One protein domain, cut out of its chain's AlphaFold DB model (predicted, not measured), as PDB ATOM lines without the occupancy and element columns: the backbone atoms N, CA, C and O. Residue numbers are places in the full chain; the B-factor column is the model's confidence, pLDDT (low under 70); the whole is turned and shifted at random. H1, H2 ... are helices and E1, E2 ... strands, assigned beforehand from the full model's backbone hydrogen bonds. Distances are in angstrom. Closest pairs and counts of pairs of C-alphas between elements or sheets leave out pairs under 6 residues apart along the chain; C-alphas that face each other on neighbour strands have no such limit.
ATOM      1  N   GLU A 112     193.644 182.694 168.703       92.50
ATOM      2  CA  GLU A 112     194.994 182.841 169.267       92.50
ATOM      3  C   GLU A 112     194.992 183.516 170.652       92.50
ATOM      4  O   GLU A 112     195.647 183.048 171.585       92.50
ATOM      5  N   ASP A 113     194.208 184.584 170.818       91.38
ATOM      6  CA  ASP A 113     194.073 185.277 172.103       91.38
ATOM      7  C   ASP A 113     193.330 184.414 173.129       91.38
ATOM      8  O   ASP A 113     193.736 184.356 174.290       91.38
ATOM      9  N   ALA A 114     192.277 183.705 172.712       91.00
ATOM     10  CA  ALA A 114     191.564 182.775 173.581       91.00
ATOM     11  C   ALA A 114     192.489 181.649 174.078       91.00
ATOM     12  O   ALA A 114     192.510 181.349 175.270       91.00
ATOM     13  N   GLU A 115     193.316 181.072 173.204       92.31
ATOM     14  CA  GLU A 115     194.306 180.052 173.572       92.31
ATOM     15  C   GLU A 115     195.365 180.584 174.542       92.31
ATOM     16  O   GLU A 115     195.758 179.883 175.479       92.31
ATOM     17  N   ARG A 116     195.807 181.834 174.370       93.31
ATOM     18  CA  ARG A 116     196.716 182.483 175.322       93.31
ATOM     19  C   ARG A 116     196.077 182.623 176.702       93.31
ATOM     20  O   ARG A 116     196.717 182.285 177.696       93.31
ATOM     21  N   VAL A 117     194.823 183.073 176.778       93.25
ATOM     22  CA  VAL A 117     194.099 183.182 178.056       93.25
ATOM     23  C   VAL A 117     193.866 181.802 178.674       93.25
ATOM     24  O   VAL A 117     194.017 181.654 179.883       93.25
ATOM     25  N   HIS A 118     193.589 180.770 177.872       92.12
ATOM     26  CA  HIS A 118     193.482 179.393 178.361       92.12
ATOM     27  C   HIS A 118     194.755 178.927 179.067       92.12
ATOM     28  O   HIS A 118     194.667 178.443 180.192       92.12
ATOM     29  N   LYS A 119     195.932 179.143 178.468       92.25
ATOM     30  CA  LYS A 119     197.219 178.792 179.096       92.25
ATOM     31  C   LYS A 119     197.434 179.520 180.425       92.25
ATOM     32  O   LYS A 119     197.903 178.920 181.385       92.25
ATOM     33  N   LEU A 120     197.044 180.794 180.510       93.12
ATOM     34  CA  LEU A 120     197.126 181.555 181.762       93.12
ATOM     35  C   LEU A 120     196.201 180.980 182.842       93.12
ATOM     36  O   LEU A 120     196.602 180.842 183.994       93.12
ATOM     37  N   VAL A 121     194.971 180.616 182.473       92.62
ATOM     38  CA  VAL A 121     193.997 180.013 183.395       92.62
ATOM     39  C   VAL A 121     194.447 178.626 183.862       92.62
ATOM     40  O   VAL A 121     194.243 178.280 185.024       92.62
ATOM     41  N   GLU A 122     195.105 177.849 183.000       91.38
ATOM     42  CA  GLU A 122     195.684 176.553 183.366       91.38
ATOM     43  C   GLU A 122     196.748 176.682 184.460       91.38
ATOM     44  O   GLU A 122     196.860 175.800 185.305       91.38
ATOM     45  N   GLU A 123     197.497 177.778 184.522       92.06
ATOM     46  CA  GLU A 123     198.509 178.003 185.562       92.06
ATOM     47  C   GLU A 123     197.957 178.728 186.801       92.06
ATOM     48  O   GLU A 123     198.588 178.712 187.857       92.06
ATOM     49  N   ALA A 124     196.751 179.294 186.723       93.75
ATOM     50  CA  ALA A 124     196.186 180.138 187.772       93.75
ATOM     51  C   ALA A 124     195.697 179.363 189.010       93.75
ATOM     52  O   ALA A 124     195.094 178.290 188.928       93.75
ATOM     53  N   ASP A 125     195.898 179.941 190.192       94.44
ATOM     54  CA  ASP A 125     195.305 179.454 191.444       94.44
ATOM     55  C   ASP A 125     193.887 179.979 191.667       94.44
ATOM     56  O   ASP A 125     193.058 179.282 192.259       94.44
ATOM     57  N   VAL A 126     193.634 181.203 191.204       95.62
ATOM     58  CA  VAL A 126     192.380 181.933 191.371       95.62
ATOM     59  C   VAL A 126     191.994 182.547 190.032       95.62
ATOM     60  O   VAL A 126     192.817 183.199 189.388       95.62
ATOM     61  N   VAL A 127     190.741 182.370 189.630       95.25
ATOM     62  CA  VAL A 127     190.136 183.060 188.488       95.25
ATOM     63  C   VAL A 127     189.008 183.929 189.012       95.25
ATOM     64  O   VAL A 127     188.093 183.434 189.659       95.25
ATOM     65  N   ILE A 128     189.088 185.226 188.734       94.50
ATOM     66  CA  ILE A 128     188.073 186.206 189.115       94.50
ATOM     67  C   ILE A 128     187.449 186.734 187.832       94.50
ATOM     68  O   ILE A 128     188.167 187.202 186.946       94.50
ATOM     69  N   GLN A 129     186.125 186.669 187.726       91.19
ATOM     70  CA  GLN A 129     185.404 187.125 186.545       91.19
ATOM     71  C   GLN A 129     184.311 188.121 186.953       91.19
ATOM     72  O   GLN A 129     183.578 187.881 187.903       91.19
ATOM     73  N   GLY A 130     184.227 189.249 186.244       88.31
ATOM     74  CA  GLY A 130     183.258 190.327 186.492       88.31
ATOM     75  C   GLY A 130     182.180 190.465 185.411       88.31
ATOM     76  O   GLY A 130     181.514 191.496 185.313       88.31
ATOM     77  N   PHE A 131     182.066 189.492 184.503       86.44
ATOM     78  CA  PHE A 131     181.110 189.531 183.405       86.44
ATOM     79  C   PHE A 131     179.708 189.147 183.881       86.44
ATOM     80  O   PHE A 131     179.514 188.434 184.867       86.44
ATOM     81  N   ARG A 132     178.698 189.559 183.101       83.06
ATOM     82  CA  ARG A 132     177.331 189.046 183.270       83.06
ATOM     83  C   ARG A 132     177.341 187.514 183.255       83.06
ATOM     84  O   ARG A 132     178.069 186.907 182.457       83.06
ATOM     85  N   LYS A 133     176.478 186.913 184.073       82.50
ATOM     86  CA  LYS A 133     176.354 185.459 184.179       82.50
ATOM     87  C   LYS A 133     176.205 184.819 182.790       82.50
ATOM     88  O   LYS A 133     175.502 185.334 181.916       82.50
ATOM     89  N   GLY A 134     176.969 183.754 182.549       81.94
ATOM     90  CA  GLY A 134     176.996 183.012 181.284       81.94
ATOM     91  C   GLY A 134     177.678 183.712 180.096       81.94
ATOM     92  O   GLY A 134     177.806 183.112 179.028       81.94
ATOM     93  N   ALA A 135     178.138 184.968 180.205       86.31
ATOM     94  CA  ALA A 135     178.788 185.626 179.065       86.31
ATOM     95  C   ALA A 135     180.165 185.069 178.740       86.31
ATOM     96  O   ALA A 135     180.436 184.790 177.571       86.31
ATOM     97  N   ILE A 136     181.009 184.905 179.756       89.69
ATOM     98  CA  ILE A 136     182.352 184.355 179.575       89.69
ATOM     99  C   ILE A 136     182.315 182.829 179.377       89.69
ATOM    100  O   ILE A 136     183.194 182.251 178.741       89.69
ATOM    101  N   GLU A 137     181.236 182.175 179.823       89.12
ATOM    102  CA  GLU A 137     180.984 180.750 179.590       89.12
ATOM    103  C   GLU A 137     180.864 180.426 178.101       89.12
ATOM    104  O   GLU A 137     181.543 179.524 177.615       89.12
ATOM    105  N   ARG A 138     180.117 181.243 177.341       87.12
ATOM    106  CA  ARG A 138     180.040 181.133 175.871       87.12
ATOM    107  C   ARG A 138     181.388 181.318 175.167       87.12
ATOM    108  O   ARG A 138     181.493 181.033 173.980       87.12
ATOM    109  N   LYS A 139     182.394 181.831 175.876       87.88
ATOM    110  CA  LYS A 139     183.766 182.019 175.392       87.88
ATOM    111  C   LYS A 139     184.733 180.942 175.874       87.88
ATOM    112  O   LYS A 139     185.912 181.046 175.577       87.88
ATOM    113  N   GLY A 140     184.259 179.919 176.586       89.06
ATOM    114  CA  GLY A 140     185.109 178.823 177.047       89.06
ATOM    115  C   GLY A 140     185.691 179.009 178.451       89.06
ATOM    116  O   GLY A 140     186.389 178.118 178.918       89.06
ATOM    117  N   PHE A 141     185.346 180.076 179.179       91.75
ATOM    118  CA  PHE A 141     185.922 180.385 180.503       91.75
ATOM    119  C   PHE A 141     184.897 180.358 181.648       91.75
ATOM    120  O   PHE A 141     185.087 180.991 182.686       91.75
ATOM    121  N   GLY A 142     183.784 179.650 181.455       91.88
ATOM    122  CA  GLY A 142     182.807 179.416 182.517       91.88
ATOM    123  C   GLY A 142     183.343 178.457 183.578       91.88
ATOM    124  O   GLY A 142     184.314 177.736 183.334       91.88
ATOM    125  N   LEU A 143     182.661 178.407 184.723       92.38
ATOM    126  CA  LEU A 143     183.023 177.576 185.872       92.38
ATOM    127  C   LEU A 143     183.389 176.139 185.471       92.38
ATOM    128  O   LEU A 143     184.502 175.696 185.730       92.38
ATOM    129  N   ASN A 144     182.507 175.434 184.754       93.69
ATOM    130  CA  ASN A 144     182.738 174.039 184.353       93.69
ATOM    131  C   ASN A 144     184.008 173.851 183.508       93.69
ATOM    132  O   ASN A 144     184.725 172.865 183.675       93.69
ATOM    133  N   ASN A 145     184.317 174.805 182.628       93.12
ATOM    134  CA  ASN A 145     185.511 174.733 181.787       93.12
ATOM    135  C   ASN A 145     186.777 174.942 182.621       93.12
ATOM    136  O   ASN A 145     187.748 174.204 182.459       93.12
ATOM    137  N   VAL A 146     186.753 175.903 183.546       93.62
ATOM    138  CA  VAL A 146     187.877 176.166 184.454       93.62
ATOM    139  C   VAL A 146     188.091 174.999 185.420       93.62
ATOM    140  O   VAL A 146     189.225 174.571 185.624       93.62
ATOM    141  N   LEU A 147     187.015 174.401 185.938       93.19
ATOM    142  CA  LEU A 147     187.082 173.178 186.740       93.19
ATOM    143  C   LEU A 147     187.682 172.010 185.948       93.19
ATOM    144  O   LEU A 147     188.516 171.275 186.476       93.19
ATOM    145  N   ALA A 148     187.319 171.854 184.672       92.31
ATOM    146  CA  ALA A 148     187.903 170.830 183.810       92.31
ATOM    147  C   ALA A 148     189.409 171.056 183.572       92.31
ATOM    148  O   ALA A 148     190.178 170.092 183.598       92.31
ATOM    149  N   MET A 149     189.848 172.306 183.383       91.12
ATOM    150  CA  MET A 149     191.275 172.662 183.276       91.12
ATOM    151  C   MET A 149     192.026 172.356 184.579       91.12
ATOM    152  O   MET A 149     193.066 171.695 184.558       91.12
ATOM    153  N   ALA A 150     191.466 172.747 185.723       90.06
ATOM    154  CA  ALA A 150     192.039 172.477 187.038       90.06
ATOM    155  C   ALA A 150     192.150 170.970 187.333       90.06
ATOM    156  O   ALA A 150     193.165 170.508 187.860       90.06
ATOM    157  N   ASN A 151     191.143 170.189 186.929       90.00
ATOM    158  CA  ASN A 151     191.159 168.736 187.061       90.00
ATOM    159  C   ASN A 151     192.274 168.098 186.214       90.00
ATOM    160  O   ASN A 151     193.021 167.266 186.720       90.00
ATOM    161  N   LYS A 152     192.464 168.539 184.960       89.88
ATOM    162  CA  LYS A 152     193.584 168.078 184.109       89.88
ATOM    163  C   LYS A 152     194.951 168.375 184.729       89.88
ATOM    164  O   LYS A 152     195.865 167.568 184.599       89.88
ATOM    165  N   ARG A 153     195.081 169.510 185.419       88.75
ATOM    166  CA  ARG A 153     196.292 169.898 186.157       88.75
ATOM    167  C   ARG A 153     196.511 169.094 187.443       88.75
ATOM    168  O   ARG A 153     197.618 169.091 187.976       88.75
ATOM    169  N   GLY A 154     195.470 168.455 187.979       86.81
ATOM    170  CA  GLY A 154     195.518 167.771 189.274       86.81
ATOM    171  C   GLY A 154     195.661 168.721 190.470       86.81
ATOM    172  O   GLY A 154     196.116 168.301 191.531       86.81
ATOM    173  N   LYS A 155     195.300 170.004 190.318       87.25
ATOM    174  CA  LYS A 155     195.316 170.993 191.409       87.25
ATOM    175  C   LYS A 155     194.010 171.772 191.422       87.25
ATOM    176  O   LYS A 155     193.642 172.352 190.401       87.25
ATOM    177  N   GLY A 156     193.365 171.834 192.587       89.75
ATOM    178  CA  GLY A 156     192.156 172.627 192.800       89.75
ATOM    179  C   GLY A 156     192.343 174.099 192.426       89.75
ATOM    180  O   GLY A 156     193.451 174.634 192.478       89.75
ATOM    181  N   ILE A 157     191.252 174.754 192.047       95.06
ATOM    182  CA  ILE A 157     191.211 176.161 191.640       95.06
ATOM    183  C   ILE A 157     190.109 176.871 192.423       95.06
ATOM    184  O   ILE A 157     189.117 176.238 192.788       95.06
ATOM    185  N   VAL A 158     190.294 178.160 192.690       96.75
ATOM    186  CA  VAL A 158     189.233 179.024 193.218       96.75
ATOM    187  C   VAL A 158     188.659 179.830 192.058       96.75
ATOM    188  O   VAL A 158     189.408 180.493 191.341       96.75
ATOM    189  N   TYR A 159     187.350 179.764 191.852       96.06
ATOM    190  CA  TYR A 159     186.640 180.550 190.844       96.06
ATOM    191  C   TYR A 159     185.703 181.527 191.548       96.06
ATOM    192  O   TYR A 159     184.851 181.088 192.311       96.06
ATOM    193  N   LEU A 160     185.869 182.827 191.312       95.31
ATOM    194  CA  LEU A 160     185.024 183.876 191.876       95.31
ATOM    195  C   LEU A 160     184.190 184.528 190.770       95.31
ATOM    196  O   LEU A 160     184.733 185.168 189.863       95.31
ATOM    197  N   ASP A 161     182.873 184.409 190.900       92.50
ATOM    198  CA  ASP A 161     181.886 185.145 190.123       92.50
ATOM    199  C   ASP A 161     181.550 186.468 190.826       92.50
ATOM    200  O   ASP A 161     180.852 186.503 191.838       92.50
ATOM    201  N   LEU A 162     182.031 187.581 190.268       90.12
ATOM    202  CA  LEU A 162     181.630 188.928 190.667       90.12
ATOM    203  C   LEU A 162     180.538 189.415 189.727       90.12
ATOM    204  O   LEU A 162     180.769 189.658 188.542       90.12
ATOM    205  N   ASN A 163     179.326 189.571 190.242       86.75
ATOM    206  CA  ASN A 163     178.199 189.998 189.426       86.75
ATOM    207  C   ASN A 163     177.310 191.013 190.156       86.75
ATOM    208  O   ASN A 163     177.539 191.412 191.296       86.75
ATOM    209  N   CYS A 164     176.299 191.501 189.447       84.06
ATOM    210  CA  CYS A 164     175.468 192.584 189.948       84.06
ATOM    211  C   CYS A 164     174.338 192.096 190.872       84.06
ATOM    212  O   CYS A 164     174.091 192.700 191.915       84.06
ATOM    213  N   TYR A 165     173.660 191.005 190.503       84.19
ATOM    214  CA  TYR A 165     172.402 190.562 191.125       84.19
ATOM    215  C   TYR A 165     172.493 189.223 191.864       84.19
ATOM    216  O   TYR A 165     171.500 188.773 192.424       84.19
ATOM    217  N   GLY A 166     173.664 188.600 191.882       85.38
ATOM    218  CA  GLY A 166     173.892 187.278 192.444       85.38
ATOM    219  C   GLY A 166     173.757 186.145 191.428       85.38
ATOM    220  O   GLY A 166     173.442 186.369 190.252       85.38
ATOM    221  N   PRO A 167     174.025 184.910 191.881       85.06
ATOM    222  CA  PRO A 167     173.902 183.723 191.050       85.06
ATOM    223  C   PRO A 167     172.440 183.419 190.691       85.06
ATOM    224  O   PRO A 167     172.186 182.890 189.609       85.06
ATOM    225  N   ASP A 168     171.476 183.786 191.533       83.31
ATOM    226  CA  ASP A 168     170.095 183.318 191.414       83.31
ATOM    227  C   ASP A 168     169.070 184.446 191.218       83.31
ATOM    228  O   ASP A 168     169.349 185.637 191.362       83.31
ATOM    229  N   GLY A 169     167.841 184.054 190.877       81.94
ATOM    230  CA  GLY A 169     166.704 184.960 190.733       81.94
ATOM    231  C   GLY A 169     166.511 185.530 189.325       81.94
ATOM    232  O   GLY A 169     167.313 185.355 188.410       81.94
ATOM    233  N   THR A 170     165.399 186.243 189.134       83.50
ATOM    234  CA  THR A 170     164.953 186.728 187.810       83.50
ATOM    235  C   THR A 170     165.860 187.795 187.196       83.50
ATOM    236  O   THR A 170     165.753 188.084 186.002       83.50
ATOM    237  N   SER A 171     166.739 188.394 188.001       81.06
ATOM    238  CA  SER A 171     167.680 189.428 187.568       81.06
ATOM    239  C   SER A 171     169.123 188.924 187.430       81.06
ATOM    240  O   SER A 171     169.964 189.715 187.020       81.06
ATOM    241  N   ALA A 172     169.418 187.641 187.681       80.44
ATOM    242  CA  ALA A 172     170.788 187.102 187.676       80.44
ATOM    243  C   ALA A 172     171.550 187.341 186.355       80.44
ATOM    244  O   ALA A 172     172.744 187.636 186.346       80.44
ATOM    245  N   GLU A 173     170.858 187.268 185.215       80.62
ATOM    246  CA  GLU A 173     171.463 187.484 183.892       80.62
ATOM    247  C   GLU A 173     171.494 188.960 183.457       80.62
ATOM    248  O   GLU A 173     172.029 189.298 182.392       80.62
ATOM    249  N   ARG A 174     170.905 189.867 184.249       78.00
ATOM    250  CA  ARG A 174     170.802 191.280 183.881       78.00
ATOM    251  C   ARG A 174     172.131 192.003 184.112       78.00
ATOM    252  O   ARG A 174     172.788 191.789 185.127       78.00
ATOM    253  N   PRO A 175     172.523 192.918 183.208       72.50
ATOM    254  CA  PRO A 175     173.630 193.821 183.480       72.50
ATOM    255  C   PRO A 175     173.218 194.855 184.534       72.50
ATOM    256  O   PRO A 175     172.069 195.302 184.564       72.50
ATOM    257  N   GLY A 176     174.171 195.296 185.346       65.62
ATOM    258  CA  GLY A 176     173.977 196.426 186.243       65.62
ATOM    259  C   GLY A 176     175.301 197.007 186.719       65.62
ATOM    260  O   GLY A 176     176.355 196.393 186.568       65.62
ATOM    261  N   SER A 177     175.224 198.234 187.217       62.41
ATOM    262  CA  SER A 177     176.349 199.030 187.702       62.41
ATOM    263  C   SER A 177     175.851 199.994 188.774       62.41
ATOM    264  O   SER A 177     174.693 200.428 188.735       62.41
ATOM    265  N   THR A 178     176.729 200.362 189.697       51.69
ATOM    266  CA  THR A 178     176.450 201.258 190.831       51.69
ATOM    267  C   THR A 178     176.210 202.710 190.404       51.69
ATOM    268  O   THR A 178     175.392 203.389 191.026       51.69
ATOM    269  N   GLY A 179     176.834 203.165 189.308       48.75
ATOM    270  CA  GLY A 179     176.799 204.586 188.938       48.75
ATOM    271  C   GLY A 179     177.003 204.967 187.468       48.75
ATOM    272  O   GLY A 179     177.034 206.160 187.198       48.75
ATOM    273  N   ALA A 180     177.114 204.035 186.512       43.91
ATOM    274  CA  ALA A 180     177.385 204.394 185.112       43.91
ATOM    275  C   ALA A 180     176.206 205.147 184.435       43.91
ATOM    276  O   ALA A 180     175.119 204.566 184.313       43.91
ATOM    277  N   PRO A 181     176.400 206.391 183.935       37.09
ATOM    278  CA  PRO A 181     175.452 207.076 183.059       37.09
ATOM    279  C   PRO A 181     174.970 206.192 181.899       37.09
ATOM    280  O   PRO A 181     175.746 205.474 181.272       37.09
ATOM    281  N   GLY A 182     173.669 206.234 181.595       32.84
ATOM    282  CA  GLY A 182     173.079 205.502 180.463       32.84
ATOM    283  C   GLY A 182     172.783 204.015 180.708       32.84
ATOM    284  O   GLY A 182     172.142 203.379 179.872       32.84
ATOM    285  N   ARG A 183     173.160 203.450 181.861       41.59
ATOM    286  CA  ARG A 183     172.653 202.149 182.332       41.59
ATOM    287  C   ARG A 183     171.664 202.387 183.461       41.59
ATOM    288  O   ARG A 183     171.845 203.313 184.241       41.59
ATOM    289  N   ARG A 184     170.607 201.565 183.557       37.22
ATOM    290  CA  ARG A 184     169.695 201.621 184.711       37.22
ATOM    291  C   ARG A 184     170.558 201.374 185.953       37.22
ATOM    292  O   ARG A 184     171.072 200.259 186.083       37.22
ATOM    293  N   PRO A 185     170.768 202.386 186.809       51.56
ATOM    294  CA  PRO A 185     171.608 202.198 187.969       51.56
ATOM    295  C   PRO A 185     170.918 201.177 188.868       51.56
ATOM    296  O   PRO A 185     169.683 201.097 188.887       51.56
ATOM    297  N   LEU A 186     171.718 200.391 189.584       56.25
ATOM    298  CA  LEU A 186     171.208 199.472 190.593       56.25
ATOM    299  C   LEU A 186     170.132 200.176 191.452       56.25
ATOM    300  O   LEU A 186     170.306 201.360 191.801       56.25
ATOM    301  N   PRO A 187     169.015 199.496 191.774       53.41
ATOM    302  CA  PRO A 187     168.114 199.940 192.825       53.41
ATOM    303  C   PRO A 187     168.854 199.781 194.158       53.41
ATOM    304  O   PRO A 187     168.692 198.789 194.855       53.41
ATOM    305  N   LEU A 188     169.746 200.727 194.447       63.19
ATOM    306  CA  LEU A 188     170.561 200.716 195.655       63.19
ATOM    307  C   LEU A 188     169.677 201.224 196.797       63.19
ATOM    308  O   LEU A 188     169.274 202.393 196.796       63.19
ATOM    309  N   ALA A 189     169.362 200.350 197.749       62.50
ATOM    310  CA  ALA A 189     168.601 200.695 198.950       62.50
ATOM    311  C   ALA A 189     169.224 201.870 199.750       62.50
ATOM    312  O   ALA A 189     168.471 202.728 200.226       62.50
ATOM    313  N   PRO A 190     170.563 202.040 199.791       74.25
ATOM    314  CA  PRO A 190     171.199 203.200 200.404       74.25
ATOM    315  C   PRO A 190     170.836 204.549 199.777       74.25
ATOM    316  O   PRO A 190     170.941 205.560 200.462       74.25
ATOM    317  N   LYS A 191     170.359 204.619 198.523       78.31
ATOM    318  CA  LYS A 191     170.032 205.917 197.891       78.31
ATOM    319  C   LYS A 191     168.882 206.643 198.579       78.31
ATOM    320  O   LYS A 191     168.894 207.868 198.717       78.31
ATOM    321  N   TYR A 192     167.882 205.875 198.996       82.19
ATOM    322  CA  TYR A 192     166.753 206.394 199.758       82.19
ATOM    323  C   TYR A 192     167.223 206.899 201.129       82.19
ATOM    324  O   TYR A 192     166.867 207.996 201.558       82.19
ATOM    325  N   ILE A 193     168.099 206.132 201.786       83.75
ATOM    326  CA  ILE A 193     168.673 206.487 203.089       83.75
ATOM    327  C   ILE A 193     169.516 207.762 202.981       83.75
ATOM    328  O   ILE A 193     169.381 208.644 203.825       83.75
ATOM    329  N   CYS A 194     170.325 207.907 201.927       85.56
ATOM    330  CA  CYS A 194     171.077 209.128 201.647       85.56
ATOM    331  C   CYS A 194     170.150 210.334 201.440       85.56
ATOM    332  O   CYS A 194     170.362 211.370 202.064       85.56
ATOM    333  N   GLY A 195     169.088 210.195 200.636       85.94
ATOM    334  CA  GLY A 195     168.100 211.265 200.440       85.94
ATOM    335  C   GLY A 195     167.480 211.735 201.760       85.94
ATOM    336  O   GLY A 195     167.457 212.934 202.049       85.94
ATOM    337  N   LYS A 196     167.090 210.784 202.618       85.62
ATOM    338  CA  LYS A 196     166.570 211.065 203.963       85.62
ATOM    339  C   LYS A 196     167.614 211.720 204.873       85.62
ATOM    340  O   LYS A 196     167.287 212.659 205.594       85.62
ATOM    341  N   ALA A 197     168.863 211.254 204.837       86.00
ATOM    342  CA  ALA A 197     169.961 211.809 205.630       86.00
ATOM    343  C   ALA A 197     170.258 213.274 205.268       86.00
ATOM    344  O   ALA A 197     170.605 214.064 206.142       86.00
ATOM    345  N   TYR A 198     170.070 213.651 204.001       86.06
ATOM    346  CA  TYR A 198     170.242 215.026 203.527       86.06
ATOM    347  C   TYR A 198     168.982 215.897 203.671       86.06
ATOM    348  O   TYR A 198     169.004 217.068 203.301       86.06
ATOM    349  N   GLY A 199     167.898 215.358 204.240       84.56
ATOM    350  CA  GLY A 199     166.672 216.105 204.521       84.56
ATOM    351  C   GLY A 199     165.760 216.319 203.312       84.56
ATOM    352  O   GLY A 199     164.920 217.218 203.344       84.56
ATOM    353  N   PHE A 200     165.907 215.520 202.250       88.06
ATOM    354  CA  PHE A 200     164.965 215.541 201.132       88.06
ATOM    355  C   PHE A 200     163.646 214.827 201.481       88.06
ATOM    356  O   PHE A 200     163.609 214.019 202.416       88.06
ATOM    357  N   PRO A 201     162.552 215.110 200.744       85.00
ATOM    358  CA  PRO A 201     161.290 214.394 200.909       85.00
ATOM    359  C   PRO A 201     161.441 212.886 200.651       85.00
ATOM    360  O   PRO A 201     162.369 212.448 199.972       85.00
ATOM    361  N   GLU A 202     160.514 212.076 201.170       79.69
ATOM    362  CA  GLU A 202     160.607 210.605 201.103       79.69
ATOM    363  C   GLU A 202     160.597 210.031 199.675       79.69
ATOM    364  O   GLU A 202     161.036 208.909 199.454       79.69
ATOM    365  N   ASP A 203     160.128 210.775 198.681       80.88
ATOM    366  CA  ASP A 203     160.148 210.348 197.279       80.88
ATOM    367  C   ASP A 203     161.496 210.598 196.581       80.88
ATOM    368  O   ASP A 203     161.690 210.213 195.426       80.88
ATOM    369  N   THR A 204     162.445 211.223 197.278       83.38
ATOM    370  CA  THR A 204     163.697 211.692 196.702       83.38
ATOM    371  C   THR A 204     164.862 210.812 197.144       83.38
ATOM    372  O   THR A 204     165.134 210.623 198.326       83.38
ATOM    373  N   SER A 205     165.588 210.275 196.166       82.94
ATOM    374  CA  SER A 205     166.756 209.418 196.376       82.94
ATOM    375  C   SER A 205     168.020 210.108 195.875       82.94
ATOM    376  O   SER A 205     168.024 210.652 194.774       82.94
ATOM    377  N   VAL A 206     169.098 210.048 196.654       84.00
ATOM    378  CA  VAL A 206     170.402 210.638 196.306       84.00
ATOM    379  C   VAL A 206     171.436 209.524 196.223       84.00
ATOM    380  O   VAL A 206     171.412 208.600 197.029       84.00
ATOM    381  N   LEU A 207     172.331 209.570 195.235       81.81
ATOM    382  CA  LEU A 207     173.401 208.577 195.127       81.81
ATOM    383  C   LEU A 207     174.342 208.643 196.348       81.81
ATOM    384  O   LEU A 207     174.550 209.719 196.907       81.81
ATOM    385  N   PRO A 208     174.938 207.516 196.776       81.81
ATOM    386  CA  PRO A 208     176.053 207.555 197.713       81.81
ATOM    387  C   PRO A 208     177.238 208.331 197.121       81.81
ATOM    388  O   PRO A 208     177.476 208.293 195.914       81.81
ATOM    389  N   SER A 209     178.011 209.004 197.975       77.38
ATOM    390  CA  SER A 209     179.153 209.836 197.564       77.38
ATOM    391  C   SER A 209     180.414 209.055 197.180       77.38
ATOM    392  O   SER A 209     181.421 209.651 196.818       77.38
ATOM    393  N   LEU A 210     180.382 207.730 197.303       76.75
ATOM    394  CA  LEU A 210     181.430 206.797 196.896       76.75
ATOM    395  C   LEU A 210     180.758 205.573 196.258       76.75
ATOM    396  O   LEU A 210     179.601 205.286 196.585       76.75
ATOM    397  N   PRO A 211     181.449 204.802 195.401       76.31
ATOM    398  CA  PRO A 211     180.933 203.543 194.865       76.31
ATOM    399  C   PRO A 211     180.987 202.438 195.938       76.31
ATOM    400  O   PRO A 211     181.710 201.449 195.818       76.31
ATOM    401  N   VAL A 212     180.230 202.625 197.024       79.44
ATOM    402  CA  VAL A 212     180.274 201.793 198.235       79.44
ATOM    403  C   VAL A 212     179.989 200.329 197.911       79.44
ATOM    404  O   VAL A 212     180.723 199.458 198.362       79.44
ATOM    405  N   ALA A 213     178.990 200.051 197.072       82.12
ATOM    406  CA  ALA A 213     178.658 198.684 196.682       82.12
ATOM    407  C   ALA A 213     179.803 197.983 195.926       82.12
ATOM    408  O   ALA A 213     180.085 196.818 196.210       82.12
ATOM    409  N   ASP A 214     180.518 198.673 195.027       82.56
ATOM    410  CA  ASP A 214     181.671 198.082 194.328       82.56
ATOM    411  C   ASP A 214     182.820 197.804 195.301       82.56
ATOM    412  O   ASP A 214     183.415 196.726 195.275       82.56
ATOM    413  N   MET A 215     183.102 198.751 196.202       83.38
ATOM    414  CA  MET A 215     184.154 198.605 197.210       83.38
ATOM    415  C   MET A 215     183.855 197.457 198.181       83.38
ATOM    416  O   MET A 215     184.713 196.602 198.400       83.38
ATOM    417  N   LEU A 216     182.638 197.400 198.731       86.25
ATOM    418  CA  LEU A 216     182.222 196.344 199.656       86.25
ATOM    419  C   LEU A 216     182.229 194.971 198.988       86.25
ATOM    420  O   LEU A 216     182.696 194.013 199.593       86.25
ATOM    421  N   THR A 217     181.781 194.880 197.735       89.69
ATOM    422  CA  THR A 217     181.794 193.616 196.979       89.69
ATOM    423  C   THR A 217     183.207 193.170 196.633       89.69
ATOM    424  O   THR A 217     183.510 191.980 196.672       89.69
ATOM    425  N   GLY A 218     184.108 194.114 196.351       89.25
ATOM    426  CA  GLY A 218     185.529 193.819 196.197       89.25
ATOM    427  C   GLY A 218     186.139 193.246 197.479       89.25
ATOM    428  O   GLY A 218     186.860 192.251 197.422       89.25
ATOM    429  N   VAL A 219     185.817 193.832 198.637       89.00
ATOM    430  CA  VAL A 219     186.285 193.343 199.946       89.00
ATOM    431  C   VAL A 219     185.676 191.982 200.282       89.00
ATOM    432  O   VAL A 219     186.414 191.079 200.674       89.00
ATOM    433  N   SER A 220     184.366 191.793 200.097       91.44
ATOM    434  CA  SER A 220     183.710 190.510 200.369       91.44
ATOM    435  C   SER A 220     184.255 189.408 199.461       91.44
ATOM    436  O   SER A 220     184.642 188.356 199.960       91.44
ATOM    437  N   GLY A 221     184.401 189.675 198.159       93.44
ATOM    438  CA  GLY A 221     184.985 188.733 197.204       93.44
ATOM    439  C   GLY A 221     186.443 188.392 197.525       93.44
ATOM    440  O   GLY A 221     186.846 187.233 197.429       93.44
ATOM    441  N   ALA A 222     187.244 189.365 197.974       92.25
ATOM    442  CA  ALA A 222     188.606 189.099 198.436       92.25
ATOM    443  C   ALA A 222     188.623 188.200 199.686       92.25
ATOM    444  O   ALA A 222     189.407 187.253 199.748       92.25
ATOM    445  N   CYS A 223     187.741 188.454 200.658       92.62
ATOM    446  CA  CYS A 223     187.583 187.608 201.842       92.62
ATOM    447  C   CYS A 223     187.155 186.181 201.479       92.62
ATOM    448  O   CYS A 223     187.743 185.227 201.988       92.62
ATOM    449  N   GLU A 224     186.192 186.021 200.572       94.50
ATOM    450  CA  GLU A 224     185.756 184.713 200.073       94.50
ATOM    451  C   GLU A 224     186.896 183.947 199.409       94.50
ATOM    452  O   GLU A 224     187.131 182.788 199.746       94.50
ATOM    453  N   VAL A 225     187.671 184.603 198.541       96.12
ATOM    454  CA  VAL A 225     188.844 183.991 197.902       96.12
ATOM    455  C   VAL A 225     189.881 183.570 198.940       96.12
ATOM    456  O   VAL A 225     190.423 182.471 198.844       96.12
ATOM    457  N   MET A 226     190.159 184.399 199.950       94.38
ATOM    458  CA  MET A 226     191.100 184.042 201.017       94.38
ATOM    459  C   MET A 226     190.619 182.832 201.830       94.38
ATOM    460  O   MET A 226     191.412 181.933 202.111       94.38
ATOM    461  N   MET A 227     189.328 182.772 202.172       95.44
ATOM    462  CA  MET A 227     188.739 181.617 202.858       95.44
ATOM    463  C   MET A 227     188.774 180.362 201.982       95.44
ATOM    464  O   MET A 227     189.174 179.302 202.456       95.44
ATOM    465  N   ALA A 228     188.453 180.483 200.696       96.06
ATOM    466  CA  ALA A 228     188.516 179.381 199.745       96.06
ATOM    467  C   ALA A 228     189.950 178.862 199.555       96.06
ATOM    468  O   ALA A 228     190.174 177.655 199.513       96.06
ATOM    469  N   LEU A 229     190.947 179.750 199.491       95.44
ATOM    470  CA  LEU A 229     192.360 179.367 199.435       95.44
ATOM    471  C   LEU A 229     192.814 178.653 200.711       95.44
ATOM    472  O   LEU A 229     193.546 177.665 200.621       95.44
ATOM    473  N   ARG A 230     192.371 179.128 201.882       94.88
ATOM    474  CA  ARG A 230     192.609 178.465 203.170       94.88
ATOM    475  C   ARG A 230     192.019 177.058 203.159       94.88
ATOM    476  O   ARG A 230     192.737 176.097 203.420       94.88
ATOM    477  N   ASP A 231     190.742 176.926 202.827       94.75
ATOM    478  CA  ASP A 231     190.044 175.642 202.868       94.75
ATOM    479  C   ASP A 231     190.629 174.673 201.831       94.75
ATOM    480  O   ASP A 231     190.870 173.509 202.147       94.75
ATOM    481  N   ARG A 232     191.018 175.169 200.650       94.50
ATOM    482  CA  ARG A 232     191.765 174.403 199.645       94.50
ATOM    483  C   ARG A 232     193.104 173.890 200.155       94.50
ATOM    484  O   ARG A 232     193.496 172.784 199.791       94.50
ATOM    485  N   ALA A 233     193.819 174.661 200.972       92.69
ATOM    486  CA  ALA A 233     195.087 174.221 201.545       92.69
ATOM    487  C   ALA A 233     194.906 173.074 202.558       92.69
ATOM    488  O   ALA A 233     195.762 172.193 202.622       92.69
ATOM    489  N   PHE A 234     193.802 173.054 203.313       94.12
ATOM    490  CA  PHE A 234     193.526 172.012 204.312       94.12
ATOM    491  C   PHE A 234     192.805 170.783 203.751       94.12
ATOM    492  O   PHE A 234     193.117 169.656 204.133       94.12
ATOM    493  N   HIS A 235     191.830 170.990 202.870       93.75
ATOM    494  CA  HIS A 235     190.904 169.952 202.412       93.75
ATOM    495  C   HIS A 235     191.095 169.573 200.939       93.75
ATOM    496  O   HIS A 235     190.596 168.537 200.503       93.75
ATOM    497  N   GLY A 236     191.849 170.366 200.174       89.94
ATOM    498  CA  GLY A 236     191.969 170.196 198.729       89.94
ATOM    499  C   GLY A 236     190.672 170.534 197.989       89.94
ATOM    500  O   GLY A 236     189.756 171.135 198.536       89.94
ATOM    501  N   GLY A 237     190.596 170.138 196.718       89.44
ATOM    502  CA  GLY A 237     189.411 170.349 195.882       89.44
ATOM    503  C   GLY A 237     189.283 171.758 195.279       89.44
ATOM    504  O   GLY A 237     190.092 172.648 195.560       89.44
ATOM    505  N   PRO A 238     188.328 171.950 194.357       94.12
ATOM    506  CA  PRO A 238     187.996 173.258 193.812       94.12
ATOM    507  C   PRO A 238     186.966 173.991 194.680       94.12
ATOM    508  O   PRO A 238     186.134 173.361 195.327       94.12
ATOM    509  N   TYR A 239     186.982 175.321 194.621       95.44
ATOM    510  CA  TYR A 239     186.023 176.177 195.316       95.44
ATOM    511  C   TYR A 239     185.408 177.167 194.337       95.44
ATOM    512  O   TYR A 239     186.098 177.714 193.473       95.44
ATOM    513  N   HIS A 240     184.110 177.390 194.488       95.00
ATOM    514  CA  HIS A 240     183.355 178.391 193.749       95.00
ATOM    515  C   HIS A 240     182.818 179.414 194.750       95.00
ATOM    516  O   HIS A 240     182.246 179.037 195.771       95.00
ATOM    517  N   CYS A 241     183.089 180.684 194.476       94.06
ATOM    518  CA  CYS A 241     182.680 181.831 195.270       94.06
ATOM    519  C   CYS A 241     181.805 182.743 194.405       94.06
ATOM    520  O   CYS A 241     182.053 182.883 193.204       94.06
ATOM    521  N   ASP A 242     180.831 183.398 195.025       91.75
ATOM    522  CA  ASP A 242     179.897 184.307 194.370       91.75
ATOM    523  C   ASP A 242     179.750 185.564 195.227       91.75
ATOM    524  O   ASP A 242     179.226 185.501 196.337       91.75
ATOM    525  N   ALA A 243     180.113 186.720 194.676       91.38
ATOM    526  CA  ALA A 243     179.905 188.001 195.336       91.38
ATOM    527  C   ALA A 243     179.067 188.935 194.456       91.38
ATOM    528  O   ALA A 243     179.321 189.125 193.261       91.38
ATOM    529  N   ALA A 244     178.032 189.514 195.067       89.44
ATOM    530  CA  ALA A 244     176.995 190.258 194.369       89.44
ATOM    531  C   ALA A 244     176.873 191.691 194.884       89.44
ATOM    532  O   ALA A 244     176.639 191.896 196.075       89.44
ATOM    533  N   LEU A 245     176.913 192.666 193.967       86.38
ATOM    534  CA  LEU A 245     176.732 194.088 194.295       86.38
ATOM    535  C   LEU A 245     175.426 194.344 195.053       86.38
ATOM    536  O   LEU A 245     175.408 195.089 196.021       86.38
ATOM    537  N   THR A 246     174.325 193.724 194.622       84.94
ATOM    538  CA  THR A 246     173.022 193.921 195.273       84.94
ATOM    539  C   THR A 246     173.027 193.381 196.701       84.94
ATOM    540  O   THR A 246     172.502 194.043 197.584       84.94
ATOM    541  N   ALA A 247     173.630 192.212 196.936       86.00
ATOM    542  CA  ALA A 247     173.620 191.577 198.253       86.00
ATOM    543  C   ALA A 247     174.435 192.380 199.278       86.00
ATOM    544  O   ALA A 247     173.970 192.630 200.390       86.00
ATOM    545  N   THR A 248     175.631 192.831 198.894       86.25
ATOM    546  CA  THR A 248     176.477 193.666 199.759       86.25
ATOM    547  C   THR A 248     175.863 195.039 200.001       86.25
ATOM    548  O   THR A 248     175.969 195.582 201.100       86.25
ATOM    549  N   ASP A 249     175.168 195.586 199.006       84.06
ATOM    550  CA  ASP A 249     174.476 196.858 199.141       84.06
ATOM    551  C   ASP A 249     173.274 196.766 200.092       84.06
ATOM    552  O   ASP A 249     173.111 197.622 200.963       84.06
ATOM    553  N   THR A 250     172.478 195.691 200.005       83.38
ATOM    554  CA  THR A 250     171.325 195.473 200.894       83.38
ATOM    555  C   THR A 250     171.718 195.229 202.343       83.38
ATOM    556  O   THR A 250     170.996 195.678 203.227       83.38
ATOM    557  N   ILE A 251     172.878 194.607 202.600       84.62
ATOM    558  CA  ILE A 251     173.373 194.369 203.968       84.62
ATOM    559  C   ILE A 251     173.479 195.678 204.762       84.62
ATOM    560  O   ILE A 251     173.199 195.697 205.955       84.62
ATOM    561  N   GLN A 252     173.814 196.797 204.114       81.00
ATOM    562  CA  GLN A 252     173.895 198.105 204.780       81.00
ATOM    563  C   GLN A 252     172.548 198.595 205.332       81.00
ATOM    564  O   GLN A 252     172.517 199.489 206.173       81.00
ATOM    565  N   CYS A 253     171.442 198.048 204.833       81.81
ATOM    566  CA  CYS A 253     170.090 198.395 205.253       81.81
ATOM    567  C   CYS A 253     169.516 197.399 206.268       81.81
ATOM    568  O   CYS A 253     168.386 197.595 206.720       81.81
ATOM    569  N   GLU A 254     170.262 196.348 206.618       84.81
ATOM    570  CA  GLU A 254     169.824 195.371 207.607       84.81
ATOM    571  C   GLU A 254     169.797 195.998 209.013       84.81
ATOM    572  O   GLU A 254     170.681 196.800 209.355       84.81
ATOM    573  N   PRO A 255     168.799 195.658 209.850       83.44
ATOM    574  CA  PRO A 255     168.664 196.211 211.198       83.44
ATOM    575  C   PRO A 255     169.923 196.063 212.064       83.44
ATOM    576  O   PRO A 255     170.181 196.917 212.912       83.44
ATOM    577  N   GLU A 256     170.710 195.009 211.846       85.88
ATOM    578  CA  GLU A 256     171.938 194.694 212.575       85.88
ATOM    579  C   GLU A 256     173.070 195.690 212.304       85.88
ATOM    580  O   GLU A 256     173.859 195.966 213.207       85.88
ATOM    581  N   MET A 257     173.153 196.241 211.087       84.19
ATOM    582  CA  MET A 257     174.142 197.277 210.760       84.19
ATOM    583  C   MET A 257     173.749 198.617 211.383       84.19
ATOM    584  O   MET A 257     174.611 199.371 211.844       84.19
ATOM    585  N   GLY A 258     172.442 198.881 211.444       82.69
ATOM    586  CA  GLY A 258     171.875 200.092 212.021       82.69
ATOM    587  C   GLY A 258     172.142 201.347 211.186       82.69
ATOM    588  O   GLY A 258     173.036 201.411 210.345       82.69
ATOM    589  N   LEU A 259     171.342 202.386 211.425       85.12
ATOM    590  CA  LEU A 259     171.500 203.686 210.774       85.12
ATOM    591  C   LEU A 259     171.953 204.733 211.784       85.12
ATOM    592  O   LEU A 259     171.535 204.726 212.944       85.12
ATOM    593  N   TYR A 260     172.766 205.684 211.326       86.94
ATOM    594  CA  TYR A 260     173.101 206.846 212.136       86.94
ATOM    595  C   TYR A 260     171.853 207.685 212.421       86.94
ATOM    596  O   TYR A 260     171.057 207.976 211.527       86.94
ATOM    597  N   LEU A 261     171.705 208.108 213.678       89.06
ATOM    598  CA  LEU A 261     170.632 209.014 214.080       89.06
ATOM    599  C   LEU A 261     170.764 210.361 213.346       89.06
ATOM    600  O   LEU A 261     171.892 210.829 213.156       89.06
ATOM    601  N   PRO A 262     169.649 211.043 213.015       87.50
ATOM    602  CA  PRO A 262     169.683 212.348 212.346       87.50
ATOM    603  C   PRO A 262     170.558 213.384 213.064       87.50
ATOM    604  O   PRO A 262     171.228 214.185 212.422       87.50
ATOM    605  N   GLU A 263     170.622 213.329 214.396       90.88
ATOM    606  CA  GLU A 263     171.489 214.195 215.203       90.88
ATOM    607  C   GLU A 263     172.983 213.974 214.927       90.88
ATOM    608  O   GLU A 263     173.763 214.924 214.924       90.88
ATOM    609  N   ILE A 264     173.399 212.727 214.690       92.00
ATOM    610  CA  ILE A 264     174.786 212.399 214.338       92.00
ATOM    611  C   ILE A 264     175.088 212.889 212.924       92.00
ATOM    612  O   ILE A 264     176.133 213.499 212.707       92.00
ATOM    613  N   VAL A 265     174.158 212.692 211.986       89.62
ATOM    614  CA  VAL A 265     174.284 213.209 210.614       89.62
ATOM    615  C   VAL A 265     174.421 214.737 210.623       89.62
ATOM    616  O   VAL A 265     175.325 215.273 209.984       89.62
ATOM    617  N   ALA A 266     173.608 215.439 211.419       89.69
ATOM    618  CA  ALA A 266     173.685 216.890 211.574       89.69
ATOM    619  C   ALA A 266     175.035 217.348 212.150       89.69
ATOM    620  O   ALA A 266     175.641 218.273 211.614       89.69
ATOM    621  N   LYS A 267     175.559 216.662 213.178       92.94
ATOM    622  CA  LYS A 267     176.895 216.942 213.739       92.94
ATOM    623  C   LYS A 267     178.013 216.742 212.717       92.94
ATOM    624  O   LYS A 267     178.969 217.512 212.689       92.94
ATOM    625  N   ILE A 268     177.919 215.704 211.884       90.94
ATOM    626  CA  ILE A 268     178.891 215.454 210.812       90.94
ATOM    627  C   ILE A 268     178.833 216.592 209.780       90.94
ATOM    628  O   ILE A 268     179.878 217.124 209.403       90.94
ATOM    629  N   GLN A 269     177.629 217.003 209.372       90.75
ATOM    630  CA  GLN A 269     177.434 218.122 208.449       90.75
ATOM    631  C   GLN A 269     177.947 219.449 209.026       90.75
ATOM    632  O   GLN A 269     178.569 220.228 208.307       90.75
ATOM    633  N   GLU A 270     177.736 219.700 210.318       91.38
ATOM    634  CA  GLU A 270     178.261 220.872 211.027       91.38
ATOM    635  C   GLU A 270     179.790 220.846 211.126       91.38
ATOM    636  O   GLU A 270     180.428 221.881 210.990       91.38
ATOM    637  N   LYS A 271     180.397 219.671 211.319       90.25
ATOM    638  CA  LYS A 271     181.853 219.541 211.439       90.25
ATOM    639  C   LYS A 271     182.584 219.751 210.111       90.25
ATOM    640  O   LYS A 271     183.633 220.390 210.090       90.25
ATOM    641  N   TYR A 272     182.087 219.146 209.032       89.38
ATOM    642  CA  TYR A 272     182.803 219.102 207.751       89.38
ATOM    643  C   TYR A 272     182.265 220.082 206.709       89.38
ATOM    644  O   TYR A 272     182.965 220.368 205.740       89.38
ATOM    645  N   HIS A 273     181.057 220.618 206.903       89.44
ATOM    646  CA  HIS A 273     180.416 221.561 205.986       89.44
ATOM    647  C   HIS A 273     180.409 221.062 204.532       89.44
ATOM    648  O   HIS A 273     180.861 221.762 203.620       89.44
ATOM    649  N   PHE A 274     179.918 219.835 204.313       88.94
ATOM    650  CA  PHE A 274     179.818 219.273 202.968       88.94
ATOM    651  C   PHE A 274     178.976 220.172 202.052       88.94
ATOM    652  O   PHE A 274     178.010 220.799 202.494       88.94
ATOM    653  N   GLY A 275     179.361 220.230 200.774       85.75
ATOM    654  CA  GLY A 275     178.598 220.934 199.743       85.75
ATOM    655  C   GLY A 275     177.216 220.310 199.490       85.75
ATOM    656  O   GLY A 275     176.882 219.286 200.086       85.75
ATOM    657  N   PRO A 276     176.403 220.909 198.603       85.62
ATOM    658  CA  PRO A 276     175.082 220.383 198.267       85.62
ATOM    659  C   PRO A 276     175.154 218.936 197.751       85.62
ATOM    660  O   PRO A 276     175.890 218.658 196.809       85.62
TER     661      PRO A 276
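This is residues 112 to 276 of the 342 residues of an uncharacterized protein of Friedmanniomyces simplex (UniProt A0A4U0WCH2). A small sheet of three parallel strands, E1, E2 and E3, has the long helix H4 packed lengthwise over one face and the shorter H2 on the other face, near the strands' first residues, with H1 meeting H2 beyond it. Past the strands' last residues the model draws out into a loose extension of H5, H3 and H6, with the long links of residues 164 to 189 before H3 and 198 to 211 after it, and residues 270 to 275 stick out there. The printed part has 165 residues, in the order H1 E1 H2 E2 H3 H4 E3 H5 H6, and its class is mostly helix. The whole is loose, with a radius of gyration of the C-alphas of 19.9 A, and elongated, spanning 60 by 37 by 28 A.

The sheet's inner strand is E2, residues 158 to 163, between the edge strands E1, residues 126 to 129, and E3, residues 239 to 244. E1 and E2 are parallel at 17 degrees, with N 160 and O 127 within hydrogen-bond range at 2.8 A. E2 and E3 are parallel at 16 degrees, with N 241 and O 159 2.8 A apart. H4, residues 212 to 235, is on the sheet at a height of 8.2 A, over E2 and E3 and along the strands, at 14 degrees to E2 on the local plane; its closest C-alphas to E3 are those of Gly 221 and Ala 243, 5.5 A apart. H2, residues 143 to 153, is on the opposite face, over E2, at a height of 9.4 A. E1, H2 and E2 form a strand-helix-strand unit, two parallel neighbour strands with a helix between, and its crossover is right-handed. The unit of E2, E3, H4 and H3, residues 190 to 197, has a left-handed crossover. H1, residues 112 to 123, touches H2 with residues 121 to 122 alone, at a steep tilt of 64 degrees; the closest C-alphas, of Glu 122 and Met 149, are 5.9 A apart. H5, residues 245 to 251, touches residues 212 to 220 of H4, about perpendicular at 86 degrees; the C-alphas of Ala 213 and Asp 249 are closest, at 5.2 A. H3 is close to H5 but not clearly touching; the closest C-alphas, of Pro 190 and Asp 249, are 7.2 A apart. H3 is likewise close but not clearly touching to H6, residues 262 to 272, with the C-alphas of Ala 197 and Pro 262 closest at 6.7 A. Every O i to N i+4 pair is within hydrogen-bond range in H1, H2, H3, H4, H5 and H6.

H1 begins at C-alpha 112, (194.994, 182.841, 169.267), and is 17.4 A long. H4 runs 33.8 A to C-alpha 235 at (190.904, 169.952, 202.412). E2 is 16.0 A and E3 16.8 A long. H6, 15.5 A long, ends at C-alpha 272, (182.803, 219.102, 207.751).

The C-alphas farthest apart, of Lys 152 and Glu 270, are 61.2 A apart. The printed part has no cut. The links E1 to H2, E2 to H3 and H3 to H4 are long. The mean pLDDT of the printed part is 85.1, and residues 176 to 189 are under 70.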